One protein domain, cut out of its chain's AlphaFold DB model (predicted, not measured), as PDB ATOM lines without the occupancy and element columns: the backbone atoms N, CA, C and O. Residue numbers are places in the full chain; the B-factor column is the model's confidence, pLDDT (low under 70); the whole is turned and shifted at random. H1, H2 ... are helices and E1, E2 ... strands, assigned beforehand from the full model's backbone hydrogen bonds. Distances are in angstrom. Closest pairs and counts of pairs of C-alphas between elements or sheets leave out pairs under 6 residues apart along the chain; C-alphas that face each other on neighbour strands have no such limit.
ATOM      1  N   VAL A   4     225.373 181.111 140.096       92.50
ATOM      2  CA  VAL A   4     224.560 181.082 138.882       92.50
ATOM      3  C   VAL A   4     224.436 182.487 138.309       92.50
ATOM      4  O   VAL A   4     224.222 183.457 139.034       92.50
ATOM      5  N   LEU A   5     224.572 182.593 136.989       90.38
ATOM      6  CA  LEU A   5     224.189 183.779 136.235       90.38
ATOM      7  C   LEU A   5     222.952 183.427 135.421       90.38
ATOM      8  O   LEU A   5     223.004 182.593 134.518       90.38
ATOM      9  N   MET A   6     221.839 184.053 135.760       88.19
ATOM     10  CA  MET A   6     220.553 183.794 135.150       88.19
ATOM     11  C   MET A   6     220.177 184.934 134.207       88.19
ATOM     12  O   MET A   6     220.193 186.099 134.595       88.19
ATOM     13  N   TYR A   7     219.787 184.585 132.986       89.00
ATOM     14  CA  TYR A   7     219.170 185.501 132.034       89.00
ATOM     15  C   TYR A   7     217.647 185.457 132.171       89.00
ATOM     16  O   TYR A   7     217.050 184.382 132.100       89.00
ATOM     17  N   PHE A   8     217.011 186.617 132.326       84.75
ATOM     18  CA  PHE A   8     215.561 186.735 132.400       84.75
ATOM     19  C   PHE A   8     215.037 187.752 131.374       84.75
ATOM     20  O   PHE A   8     215.286 188.948 131.527       84.75
ATOM     21  N   PRO A   9     214.283 187.336 130.339       84.81
ATOM     22  CA  PRO A   9     213.788 188.229 129.289       84.81
ATOM     23  C   PRO A   9     212.602 189.076 129.780       84.81
ATOM     24  O   PRO A   9     211.459 188.896 129.352       84.81
ATOM     25  N   ILE A  10     212.863 190.000 130.708       79.75
ATOM     26  CA  ILE A  10     211.844 190.726 131.471       79.75
ATOM     27  C   ILE A  10     210.879 191.528 130.585       79.75
ATOM     28  O   ILE A  10     209.685 191.596 130.877       79.75
ATOM     29  N   GLY A  11     211.357 192.078 129.463       79.38
ATOM     30  CA  GLY A  11     210.520 192.821 128.521       79.38
ATOM     31  C   GLY A  11     209.477 191.935 127.839       79.38
ATOM     32  O   GLY A  11     208.309 192.315 127.714       79.38
ATOM     33  N   ALA A  12     209.879 190.725 127.439       80.56
ATOM     34  CA  ALA A  12     208.963 189.725 126.899       80.56
ATOM     35  C   ALA A  12     208.037 189.191 127.996       80.56
ATOM     36  O   ALA A  12     206.828 189.096 127.785       80.56
ATOM     37  N   ALA A  13     208.587 188.919 129.183       78.69
ATOM     38  CA  ALA A  13     207.828 188.390 130.303       78.69
ATOM     39  C   ALA A  13     206.680 189.333 130.706       78.69
ATOM     40  O   ALA A  13     205.531 188.922 130.833       78.69
ATOM     41  N   HIS A  14     206.952 190.632 130.803       77.31
ATOM     42  CA  HIS A  14     205.923 191.624 131.099       77.31
ATOM     43  C   HIS A  14     204.854 191.718 130.000       77.31
ATOM     44  O   HIS A  14     203.665 191.820 130.299       77.31
ATOM     45  N   ARG A  15     205.254 191.653 128.721       79.00
ATOM     46  CA  ARG A  15     204.322 191.724 127.581       79.00
ATOM     47  C   ARG A  15     203.373 190.529 127.530       79.00
ATOM     48  O   ARG A  15     202.200 190.699 127.215       79.00
ATOM     49  N   PHE A  16     203.879 189.338 127.832       78.38
ATOM     50  CA  PHE A  16     203.143 188.082 127.696       78.38
ATOM     51  C   PHE A  16     202.692 187.495 129.037       78.38
ATOM     52  O   PHE A  16     202.342 186.320 129.084       78.38
ATOM     53  N   ARG A  17     202.658 188.285 130.121       74.00
ATOM     54  CA  ARG A  17     202.321 187.826 131.487       74.00
ATOM     55  C   ARG A  17     200.996 187.065 131.603       74.00
ATOM     56  O   ARG A  17     200.858 186.190 132.448       74.00
ATOM     57  N   SER A  18     200.035 187.356 130.725       76.94
ATOM     58  CA  SER A  18     198.736 186.672 130.682       76.94
ATOM     59  C   SER A  18     198.768 185.328 129.940       76.94
ATOM     60  O   SER A  18     197.767 184.615 129.933       76.94
ATOM     61  N   HIS A  19     199.879 184.980 129.283       82.69
ATOM     62  CA  HIS A  19     200.023 183.714 128.576       82.69
ATOM     63  C   HIS A  19     200.106 182.561 129.593       82.69
ATOM     64  O   HIS A  19     200.959 182.620 130.481       82.69
ATOM     65  N   PRO A  20     199.301 181.488 129.463       81.56
ATOM     66  CA  PRO A  20     199.183 180.440 130.486       81.56
ATOM     67  C   PRO A  20     200.519 179.832 130.931       81.56
ATOM     68  O   PRO A  20     200.749 179.643 132.120       81.56
ATOM     69  N   TYR A  21     201.425 179.585 129.981       77.25
ATOM     70  CA  TYR A  21     202.753 179.036 130.271       77.25
ATOM     71  C   TYR A  21     203.630 179.986 131.095       77.25
ATOM     72  O   TYR A  21     204.281 179.569 132.048       77.25
ATOM     73  N   LEU A  22     203.634 181.275 130.749       74.44
ATOM     74  CA  LEU A  22     204.448 182.249 131.465       74.44
ATOM     75  C   LEU A  22     203.862 182.542 132.844       74.44
ATOM     76  O   LEU A  22     204.613 182.657 133.804       74.44
ATOM     77  N   LYS A  23     202.531 182.591 132.940       76.88
ATOM     78  CA  LYS A  23     201.830 182.682 134.216       76.88
ATOM     79  C   LYS A  23     202.223 181.528 135.139       76.88
ATOM     80  O   LYS A  23     202.614 181.783 136.265       76.88
ATOM     81  N   ALA A  24     202.228 180.291 134.640       76.31
ATOM     82  CA  ALA A  24     202.648 179.131 135.423       76.31
ATOM     83  C   ALA A  24     204.115 179.216 135.889       76.31
ATOM     84  O   ALA A  24     204.413 178.838 137.017       76.31
ATOM     85  N   ILE A  25     205.027 179.735 135.056       74.19
ATOM     86  CA  ILE A  25     206.426 179.975 135.457       74.19
ATOM     87  C   ILE A  25     206.512 181.060 136.534       74.19
ATOM     88  O   ILE A  25     207.217 180.875 137.519       74.19
ATOM     89  N   MET A  26     205.801 182.177 136.354       75.88
ATOM     90  CA  MET A  26     205.758 183.269 137.331       75.88
ATOM     91  C   MET A  26     205.201 182.781 138.672       75.88
ATOM     92  O   MET A  26     205.850 182.975 139.697       75.88
ATOM     93  N   ASP A  27     204.084 182.052 138.646       76.75
ATOM     94  CA  ASP A  27     203.465 181.440 139.823       76.75
ATOM     95  C   ASP A  27     204.434 180.460 140.514       76.75
ATOM     96  O   ASP A  27     204.623 180.527 141.728       76.75
ATOM     97  N   ALA A  28     205.117 179.593 139.751       72.44
ATOM     98  CA  ALA A  28     206.115 178.658 140.282       72.44
ATOM     99  C   ALA A  28     207.316 179.361 140.935       72.44
ATOM    100  O   ALA A  28     208.007 178.770 141.759       72.44
ATOM    101  N   TRP A  29     207.583 180.606 140.548       70.00
ATOM    102  CA  TRP A  29     208.676 181.424 141.063       70.00
ATOM    103  C   TRP A  29     208.202 182.414 142.128       70.00
ATOM    104  O   TRP A  29     208.963 183.306 142.491       70.00
ATOM    105  N   GLY A  30     206.955 182.303 142.601       68.06
ATOM    106  CA  GLY A  30     206.381 183.223 143.585       68.06
ATOM    107  C   GLY A  30     206.272 184.669 143.088       68.06
ATOM    108  O   GLY A  30     206.156 185.596 143.890       68.06
ATOM    109  N   ILE A  31     206.339 184.885 141.774       69.75
ATOM    110  CA  ILE A  31     206.180 186.191 141.141       69.75
ATOM    111  C   ILE A  31     204.689 186.383 140.886       69.75
ATOM    112  O   ILE A  31     204.130 185.669 140.062       69.75
ATOM    113  N   ASP A  32     204.055 187.357 141.544       64.69
ATOM    114  CA  ASP A  32     202.656 187.696 141.261       64.69
ATOM    115  C   ASP A  32     202.523 188.192 139.804       64.69
ATOM    116  O   ASP A  32     202.983 189.297 139.483       64.69
ATOM    117  N   PRO A  33     201.883 187.421 138.901       53.72
ATOM    118  CA  PRO A  33     201.699 187.828 137.510       53.72
ATOM    119  C   PRO A  33     200.742 189.029 137.378       53.72
ATOM    120  O   PRO A  33     200.671 189.648 136.313       53.72
ATOM    121  N   GLY A  34     200.004 189.367 138.444       51.59
ATOM    122  CA  GLY A  34     199.166 190.558 138.583       51.59
ATOM    123  C   GLY A  34     199.941 191.843 138.896       51.59
ATOM    124  O   GLY A  34     199.351 192.929 138.835       51.59
ATOM    125  N   GLY A  35     201.250 191.750 139.165       55.50
ATOM    126  CA  GLY A  35     202.143 192.894 139.322       55.50
ATOM    127  C   GLY A  35     202.033 193.848 138.132       55.50
ATOM    128  O   GLY A  35     202.238 193.482 136.966       55.50
ATOM    129  N   ARG A  36     201.660 195.102 138.405       54.34
ATOM    130  CA  ARG A  36     201.436 196.103 137.348       54.34
ATOM    131  C   ARG A  36     202.748 196.577 136.719       54.34
ATOM    132  O   ARG A  36     202.692 197.134 135.624       54.34
ATOM    133  N   ASN A  37     203.892 196.354 137.374       68.25
ATOM    134  CA  ASN A  37     205.195 196.893 136.988       68.25
ATOM    135  C   ASN A  37     206.304 195.817 136.998       68.25
ATOM    136  O   ASN A  37     206.254 194.849 137.748       68.25
ATOM    137  N   LEU A  38     207.344 196.022 136.185       73.56
ATOM    138  CA  LEU A  38     208.549 195.187 136.074       73.56
ATOM    139  C   LEU A  38     209.271 194.972 137.414       73.56
ATOM    140  O   LEU A  38     209.973 193.980 137.593       73.56
ATOM    141  N   GLU A  39     209.100 195.899 138.351       73.31
ATOM    142  CA  GLU A  39     209.743 195.846 139.661       73.31
ATOM    143  C   GLU A  39     209.230 194.692 140.531       73.31
ATOM    144  O   GLU A  39     210.014 194.056 141.234       73.31
ATOM    145  N   ASP A  40     207.944 194.355 140.420       72.12
ATOM    146  CA  ASP A  40     207.353 193.233 141.156       72.12
ATOM    147  C   ASP A  40     207.976 191.905 140.698       72.12
ATOM    148  O   ASP A  40     208.316 191.045 141.512       72.12
ATOM    149  N   ILE A  41     208.232 191.787 139.388       73.94
ATOM    150  CA  ILE A  41     208.891 190.626 138.779       73.94
ATOM    151  C   ILE A  41     210.332 190.495 139.285       73.94
ATOM    152  O   ILE A  41     210.746 189.419 139.712       73.94
ATOM    153  N   ARG A  42     211.092 191.598 139.306       77.69
ATOM    154  CA  ARG A  42     212.464 191.616 139.845       77.69
ATOM    155  C   ARG A  42     212.509 191.227 141.311       77.69
ATOM    156  O   ARG A  42     213.389 190.466 141.711       77.69
ATOM    157  N   LYS A  43     211.580 191.759 142.106       77.00
ATOM    158  CA  LYS A  43     211.470 191.457 143.532       77.00
ATOM    159  C   LYS A  43     211.204 189.971 143.749       77.00
ATOM    160  O   LYS A  43     211.908 189.369 144.551       77.00
ATOM    161  N   GLY A  44     210.266 189.379 143.011       75.69
ATOM    162  CA  GLY A  44     209.994 187.942 143.088       75.69
ATOM    163  C   GLY A  44     211.215 187.098 142.711       75.69
ATOM    164  O   GLY A  44     211.625 186.256 143.502       75.69
ATOM    165  N   CYS A  45     211.895 187.402 141.595       78.06
ATOM    166  CA  CYS A  45     213.144 186.716 141.227       78.06
ATOM    167  C   CYS A  45     214.203 186.777 142.340       78.06
ATOM    168  O   CYS A  45     214.849 185.773 142.633       78.06
ATOM    169  N   ARG A  46     214.389 187.945 142.974       78.94
ATOM    170  CA  ARG A  46     215.345 188.104 144.082       78.94
ATOM    171  C   ARG A  46     214.948 187.302 145.316       78.94
ATOM    172  O   ARG A  46     215.824 186.698 145.919       78.94
ATOM    173  N   LEU A  47     213.669 187.309 145.690       80.06
ATOM    174  CA  LEU A  47     213.180 186.546 146.840       80.06
ATOM    175  C   LEU A  47     213.418 185.051 146.629       80.06
ATOM    176  O   LEU A  47     214.037 184.416 147.474       80.06
ATOM    177  N   THR A  48     213.038 184.532 145.465       82.44
ATOM    178  CA  THR A  48     213.181 183.113 145.119       82.44
ATOM    179  C   THR A  48     214.638 182.680 145.055       82.44
ATOM    180  O   THR A  48     215.004 181.666 145.633       82.44
ATOM    181  N   LEU A  49     215.513 183.458 144.408       82.94
ATOM    182  CA  LEU A  49     216.951 183.163 144.414       82.94
ATOM    183  C   LEU A  49     217.553 183.269 145.827       82.94
ATOM    184  O   LEU A  49     218.472 182.520 146.151       82.94
ATOM    185  N   GLY A  50     217.023 184.165 146.665       83.44
ATOM    186  CA  GLY A  50     217.492 184.415 148.030       83.44
ATOM    187  C   GLY A  50     217.205 183.271 148.998       83.44
ATOM    188  O   GLY A  50     217.856 183.171 150.033       83.44
ATOM    189  N   GLU A  51     216.291 182.362 148.652       86.62
ATOM    190  CA  GLU A  51     216.101 181.109 149.394       86.62
ATOM    191  C   GLU A  51     217.293 180.152 149.232       86.62
ATOM    192  O   GLU A  51     217.521 179.279 150.073       86.62
ATOM    193  N   PHE A  52     218.070 180.308 148.156       87.62
ATOM    194  CA  PHE A  52     219.157 179.399 147.808       87.62
ATOM    195  C   PHE A  52     220.540 179.992 148.020       87.62
ATOM    196  O   PHE A  52     221.467 179.216 148.236       87.62
ATOM    197  N   VAL A  53     220.709 181.310 147.925       87.88
ATOM    198  CA  VAL A  53     222.020 181.959 148.037       87.88
ATOM    199  C   VAL A  53     221.980 183.212 148.900       87.88
ATOM    200  O   VAL A  53     220.952 183.874 149.009       87.88
ATOM    201  N   GLU A  54     223.130 183.567 149.467       86.56
ATOM    202  CA  GLU A  54     223.271 184.767 150.298       86.56
ATOM    203  C   GLU A  54     223.310 186.068 149.481       86.56
ATOM    204  O   GLU A  54     222.705 187.067 149.870       86.56
ATOM    205  N   TYR A  55     223.992 186.068 148.332       85.56
ATOM    206  CA  TYR A  55     224.241 187.288 147.570       85.56
ATOM    207  C   TYR A  55     223.585 187.269 146.195       85.56
ATOM    208  O   TYR A  55     223.757 186.324 145.422       85.56
ATOM    209  N   ILE A  56     222.894 188.362 145.854       85.75
ATOM    210  CA  ILE A  56     222.233 188.537 144.556       85.75
ATOM    211  C   ILE A  56     222.520 189.930 143.997       85.75
ATOM    212  O   ILE A  56     222.258 190.943 144.641       85.75
ATOM    213  N   LEU A  57     223.004 189.982 142.757       83.69
ATOM    214  CA  LEU A  57     223.116 191.200 141.955       83.69
ATOM    215  C   LEU A  57     222.170 191.098 140.774       83.69
ATOM    216  O   LEU A  57     222.127 190.068 140.107       83.69
ATOM    217  N   ALA A  58     221.454 192.180 140.489       80.94
ATOM    218  CA  ALA A  58     220.646 192.279 139.286       80.94
ATOM    219  C   ALA A  58     221.168 193.394 138.382       80.94
ATOM    220  O   ALA A  58     221.587 194.450 138.856       80.94
ATOM    221  N   PHE A  59     221.085 193.150 137.084       80.69
ATOM    222  CA  PHE A  59     221.449 194.067 136.017       80.69
ATOM    223  C   PHE A  59     220.283 194.164 135.065       80.69
ATOM    224  O   PHE A  59     219.640 193.150 134.802       80.69
ATOM    225  N   SER A  60     220.062 195.336 134.490       78.81
ATOM    226  CA  SER A  60     219.003 195.511 133.508       78.81
ATOM    227  C   SER A  60     219.567 196.015 132.197       78.81
ATOM    228  O   SER A  60     220.372 196.937 132.158       78.81
ATOM    229  N   MET A  61     219.105 195.434 131.106       78.88
ATOM    230  CA  MET A  61     219.388 195.908 129.761       78.88
ATOM    231  C   MET A  61     218.129 196.563 129.217       78.88
ATOM    232  O   MET A  61     217.020 196.051 129.394       78.88
ATOM    233  N   ALA A  62     218.297 197.695 128.557       76.88
ATOM    234  CA  ALA A  62     217.243 198.411 127.870       76.88
ATOM    235  C   ALA A  62     217.639 198.647 126.409       76.88
ATOM    236  O   ALA A  62     218.808 198.589 126.064       76.88
ATOM    237  N   ASP A  63     216.678 198.890 125.528       71.81
ATOM    238  CA  ASP A  63     216.974 199.305 124.156       71.81
ATOM    239  C   ASP A  63     217.288 200.812 124.079       71.81
ATOM    240  O   ASP A  63     217.228 201.534 125.077       71.81
ATOM    241  N   ILE A  64     217.569 201.312 122.872       67.00
ATOM    242  CA  ILE A  64     217.806 202.744 122.605       67.00
ATOM    243  C   ILE A  64     216.616 203.642 122.989       67.00
ATOM    244  O   ILE A  64     216.778 204.809 123.331       67.00
ATOM    245  N   SER A  65     215.397 203.096 122.964       69.69
ATOM    246  CA  SER A  65     214.175 203.771 123.423       69.69
ATOM    247  C   SER A  65     213.957 203.600 124.930       69.69
ATOM    248  O   SER A  65     212.887 203.923 125.451       69.69
ATOM    249  N   ARG A  66     214.976 203.087 125.625       70.19
ATOM    250  CA  ARG A  66     215.028 202.798 127.050       70.19
ATOM    251  C   ARG A  66     213.970 201.792 127.521       70.19
ATOM    252  O   ARG A  66     213.579 201.787 128.689       70.19
ATOM    253  N   ARG A  67     213.500 200.914 126.636       74.38
ATOM    254  CA  ARG A  67     212.568 199.837 126.990       74.38
ATOM    255  C   ARG A  67     213.351 198.634 127.510       74.38
ATOM    256  O   ARG A  67     214.261 198.186 126.822       74.38
ATOM    257  N   PRO A  68     213.004 198.078 128.680       76.56
ATOM    258  CA  PRO A  68     213.688 196.907 129.221       76.56
ATOM    259  C   PRO A  68     213.611 195.704 128.275       76.56
ATOM    260  O   PRO A  68     212.524 195.332 127.832       76.56
ATOM    261  N   ILE A  69     214.764 195.100 127.987       81.38
ATOM    262  CA  ILE A  69     214.899 193.910 127.140       81.38
ATOM    263  C   ILE A  69     214.968 192.676 128.043       81.38
ATOM    264  O   ILE A  69     214.063 191.838 128.039       81.38
ATOM    265  N   TYR A  70     216.016 192.599 128.861       84.00
ATOM    266  CA  TYR A  70     216.257 191.505 129.791       84.00
ATOM    267  C   TYR A  70     216.952 191.997 131.055       84.00
ATOM    268  O   TYR A  70     217.604 193.039 131.053       84.00
ATOM    269  N   ASP A  71     216.831 191.205 132.112       84.19
ATOM    270  CA  ASP A  71     217.624 191.341 133.317       84.19
ATOM    271  C   ASP A  71     218.584 190.154 133.441       84.19
ATOM    272  O   ASP A  71     218.269 189.032 133.034       84.19
ATOM    273  N   LEU A  72     219.754 190.398 134.023       86.94
ATOM    274  CA  LEU A  72     220.655 189.349 134.488       86.94
ATOM    275  C   LEU A  72     220.617 189.308 136.010       86.94
ATOM    276  O   LEU A  72     220.712 190.354 136.648       86.94
ATOM    277  N   PHE A  73     220.538 188.113 136.588       85.62
ATOM    278  CA  PHE A  73     220.672 187.894 138.025       85.62
ATOM    279  C   PHE A  73     221.911 187.047 138.284       85.62
ATOM    280  O   PHE A  73     221.980 185.896 137.860       85.62
ATOM    281  N   PHE A  74     222.897 187.613 138.969       89.56
ATOM    282  CA  PHE A  74     224.032 186.862 139.485       89.56
ATOM    283  C   PHE A  74     223.765 186.507 140.944       89.56
ATOM    284  O   PHE A  74     223.629 187.400 141.774       89.56
ATOM    285  N   ALA A  75     223.691 185.216 141.238       89.56
ATOM    286  CA  ALA A  75     223.393 184.662 142.552       89.56
ATOM    287  C   ALA A  75     224.580 183.804 143.023       89.56
ATOM    288  O   ALA A  75     225.032 182.929 142.283       89.56
ATOM    289  N   THR A  76     225.112 184.058 144.222       92.00
ATOM    290  CA  THR A  76     226.298 183.365 144.758       92.00
ATOM    291  C   THR A  76     226.290 183.281 146.287       92.00
ATOM    292  O   THR A  76     225.801 184.179 146.961       92.00
ATOM    293  N   ASP A  77     226.888 182.221 146.839       92.06
ATOM    294  CA  ASP A  77     227.254 182.136 148.268       92.06
ATOM    295  C   ASP A  77     228.668 182.667 148.559       92.06
ATOM    296  O   ASP A  77     229.145 182.609 149.687       92.06
ATOM    297  N   SER A  78     229.417 183.074 147.534       93.81
ATOM    298  CA  SER A  78     230.823 183.451 147.659       93.81
ATOM    299  C   SER A  78     230.946 184.978 147.750       93.81
ATOM    300  O   SER A  78     230.753 185.667 146.742       93.81
ATOM    301  N   PRO A  79     231.352 185.535 148.915       90.88
ATOM    302  CA  PRO A  79     231.551 186.979 149.068       90.88
ATOM    303  C   PRO A  79     232.572 187.520 148.061       90.88
ATOM    304  O   PRO A  79     232.419 188.596 147.483       90.88
ATOM    305  N   LYS A  80     233.614 186.726 147.776       93.81
ATOM    306  CA  LYS A  80     234.623 187.064 146.767       93.81
ATOM    307  C   LYS A  80     234.015 187.129 145.362       93.81
ATOM    308  O   LYS A  80     234.354 188.038 144.609       93.81
ATOM    309  N   GLY A  81     233.145 186.183 145.009       92.75
ATOM    310  CA  GLY A  81     232.455 186.143 143.717       92.75
ATOM    311  C   GLY A  81     231.523 187.339 143.552       92.75
ATOM    312  O   GLY A  81     231.559 188.011 142.523       92.75
ATOM    313  N   PHE A  82     230.791 187.683 144.612       90.19
ATOM    314  CA  PHE A  82     229.947 188.874 144.672       90.19
ATOM    315  C   PHE A  82     230.746 190.160 144.426       90.19
ATOM    316  O   PHE A  82     230.398 190.945 143.543       90.19
ATOM    317  N   ILE A  83     231.876 190.344 145.121       91.88
ATOM    318  CA  ILE A  83     232.753 191.509 144.925       91.88
ATOM    319  C   ILE A  83     233.317 191.544 143.499       91.88
ATOM    320  O   ILE A  83     233.320 192.604 142.872       91.88
ATOM    321  N   LYS A  84     233.757 190.406 142.945       94.56
ATOM    322  CA  LYS A  84     234.267 190.342 141.565       94.56
ATOM    323  C   LYS A  84     233.209 190.672 140.526       94.56
ATOM    324  O   LYS A  84     233.510 191.391 139.573       94.56
ATOM    325  N   MET A  85     231.977 190.222 140.732       89.12
ATOM    326  CA  MET A  85     230.878 190.606 139.863       89.12
ATOM    327  C   MET A  85     230.602 192.110 139.971       89.12
ATOM    328  O   MET A  85     230.538 192.770 138.939       89.12
ATOM    329  N   LYS A  86     230.567 192.684 141.184       88.44
ATOM    330  CA  LYS A  86     230.447 194.140 141.412       88.44
ATOM    331  C   LYS A  86     231.532 194.944 140.696       88.44
ATOM    332  O   LYS A  86     231.228 195.933 140.034       88.44
ATOM    333  N   GLU A  87     232.792 194.522 140.801       91.12
ATOM    334  CA  GLU A  87     233.916 195.131 140.078       91.12
ATOM    335  C   GLU A  87     233.683 195.134 138.564       91.12
ATOM    336  O   GLU A  87     233.921 196.156 137.915       91.12
ATOM    337  N   ALA A  88     233.185 194.025 138.008       89.38
ATOM    338  CA  ALA A  88     232.826 193.948 136.600       89.38
ATOM    339  C   ALA A  88     231.699 194.936 136.254       89.38
ATOM    340  O   ALA A  88     231.847 195.679 135.288       89.38
ATOM    341  N   MET A  89     230.636 195.035 137.068       81.12
ATOM    342  CA  MET A  89     229.533 195.988 136.818       81.12
ATOM    343  C   MET A  89     230.040 197.426 136.754       81.12
ATOM    344  O   MET A  89     229.758 198.134 135.796       81.12
ATOM    345  N   TRP A  90     230.833 197.846 137.742       83.62
ATOM    346  CA  TRP A  90     231.381 199.204 137.799       83.62
ATOM    347  C   TRP A  90     232.382 199.504 136.685       83.62
ATOM    348  O   TRP A  90     232.592 200.667 136.351       83.62
ATOM    349  N   LYS A  91     233.031 198.477 136.125       84.06
ATOM    350  CA  LYS A  91     233.916 198.641 134.969       84.06
ATOM    351  C   LYS A  91     233.122 198.941 133.699       84.06
ATOM    352  O   LYS A  91     233.583 199.744 132.894       84.06
ATOM    353  N   VAL A  92     231.974 198.292 133.511       78.06
ATOM    354  CA  VAL A  92     231.136 198.487 132.318       78.06
ATOM    355  C   VAL A  92     230.261 199.741 132.468       78.06
ATOM    356  O   VAL A  92     230.138 200.517 131.524       78.06
ATOM    357  N   ASP A  93     229.725 200.003 133.661       73.06
ATOM    358  CA  ASP A  93     228.967 201.216 133.979       73.06
ATOM    359  C   ASP A  93     229.510 201.939 135.230       73.06
ATOM    360  O   ASP A  93     229.045 201.705 136.351       73.06
ATOM    361  N   PRO A  94     230.444 202.893 135.048       74.50
ATOM    362  CA  PRO A  94     230.965 203.714 136.139       74.50
ATOM    363  C   PRO A  94     229.954 204.685 136.763       74.50
ATOM    364  O   PRO A  94     230.288 205.320 137.758       74.50
ATOM    365  N   SER A  95     228.758 204.855 136.190       67.88
ATOM    366  CA  SER A  95     227.719 205.715 136.775       67.88
ATOM    367  C   SER A  95     226.923 205.020 137.883       67.88
ATOM    368  O   SER A  95     226.259 205.686 138.673       67.88
ATOM    369  N   GLY A  96     227.012 203.687 137.971       59.72
ATOM    370  CA  GLY A  96     226.296 202.894 138.971       59.72
ATOM    371  C   GLY A  96     224.791 202.795 138.717       59.72
ATOM    372  O   GLY A  96     224.042 202.440 139.623       59.72
ATOM    373  N   HIS A  97     224.326 203.125 137.510       61.44
ATOM    374  CA  HIS A  97     222.920 202.980 137.134       61.44
ATOM    375  C   HIS A  97     222.576 201.540 136.736       61.44
ATOM    376  O   HIS A  97     221.406 201.161 136.797       61.44
ATOM    377  N   PHE A  98     223.585 200.741 136.362       57.22
ATOM    378  CA  PHE A  98     223.499 199.315 136.011       57.22
ATOM    379  C   PHE A  98     222.398 199.025 134.987       57.22
ATOM    380  O   PHE A  98     221.730 197.985 135.017       57.22
ATOM    381  N   ARG A  99     222.228 199.992 134.081       56.47
ATOM    382  CA  ARG A  99     221.359 199.946 132.916       56.47
ATOM    383  C   ARG A  99     222.204 200.190 131.682       56.47
ATOM    384  O   ARG A  99     222.843 201.234 131.581       56.47
ATOM    385  N   TYR A 100     222.175 199.241 130.765       51.56
ATOM    386  CA  TYR A 100     222.899 199.327 129.499       51.56
ATOM    387  C   TYR A 100     221.908 199.480 128.358       51.56
ATOM    388  O   TYR A 100     220.851 198.841 128.400       51.56
ATOM    389  N   SER A 101     222.251 200.280 127.350       48.34
ATOM    390  CA  SER A 101     221.541 200.275 126.079       48.34
ATOM    391  C   SER A 101     222.442 199.848 124.927       48.34
ATOM    392  O   SER A 101     223.616 200.205 124.870       48.34
ATOM    393  N   ASP A 102     221.888 199.076 123.990       40.91
ATOM    394  CA  ASP A 102     222.611 198.577 122.806       40.91
ATOM    395  C   ASP A 102     223.097 199.705 121.859       40.91
ATOM    396  O   ASP A 102     223.725 199.428 120.840       40.91
TER     397      ASP A 102
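Overview. This is residues 4 to 102 of the 192 residues of an uncharacterized protein of Clostridiales bacterium (UniProt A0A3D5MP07). A narrow, twisted sheet, built mainly on the long hairpin E2 and E3, stands between two helices, H4 over one face and H3 over the other. E1 runs along the free side of E3, the short E4 lies beside one end of E2, and H1 and H2 lie toward the side of H3, H2 off the sheet. The printed part has 99 residues, with four named helices and four named strands in the order E1 H1 H2 H3 E2 E3 H4 E4; the sheet, E1 E3 E2 E4, is mixed, and the class is mixed, helices and strands. The whole is compact, with a radius of gyration of the C-alphas of 14.0 A, and flat, spanning 39 by 35 by 17 A.

Along the chain. E1, residues 4 to 8, begins at C-alpha 4 (224.560, 181.082, 138.882) and is 12.4 A long. H1, residues 10 to 15, measures 8.5 A, and H2, residues 20 to 28, measures 12.1 A. H3, residues 38 to 50, measures 18.4 A and begins at C-alpha 38 (208.549, 195.187, 136.074). E2, residues 55 to 62, is 23.7 A long and E3, residues 68 to 76, 24.2 A. H4, residues 79 to 92, measures 20.3 A. E4, residues 99 to 101, measures 6.8 A and ends at C-alpha 101 (221.541, 200.275, 126.079).

Arrangement. The sheet is twisted, its C-alphas up to 4.1 A off the best plane. E1 and E3 are antiparallel, with N 6 and O 73 at 2.8 A. E2 and E3 form a hairpin, with N 57 and O 74 at 2.8 A. E4 is parallel to E2, with N 62 and O 100 at 2.8 A. The sheet has helices on both faces, three layers: H3 is over E3 and E2 at a height of 9.4 A, and H4 is over the same strands on the opposite face at 9.3 A. H3 runs along the strands, at 21 degrees to E2 on the local plane, and H4 does so at 9 degrees. The closest C-alphas are those of Arg 46 and Ile 56 for H3 and E2, 6.9 A, and of Tyr 55 and Phe 82 for E2 and H4, 6.6 A. H1 is on the same face as H3, and the two only just touch, with 3 pairs of C-alphas within 8 A, made by residues 38 to 41 of H3 alone; the closest are His 14 and Leu 38, 6.7 A. H2 is not on the sheet; it is close to H1 but not clearly touching, the C-alphas of Ala 13 and Leu 22 being 7.1 A apart. In H1, H2, H3 and H4 every O i to N i+4 pair is within hydrogen-bond range.

Size, cuts and confidence. The two C-alphas farthest apart are those of Pro 20 and Pro 94, 39.8 A. The printed part has no cut and no long link. Mean pLDDT of the printed part is 77.8, and it is under 70 at residues 30 to 37, 64 to 65 and 95 to 102.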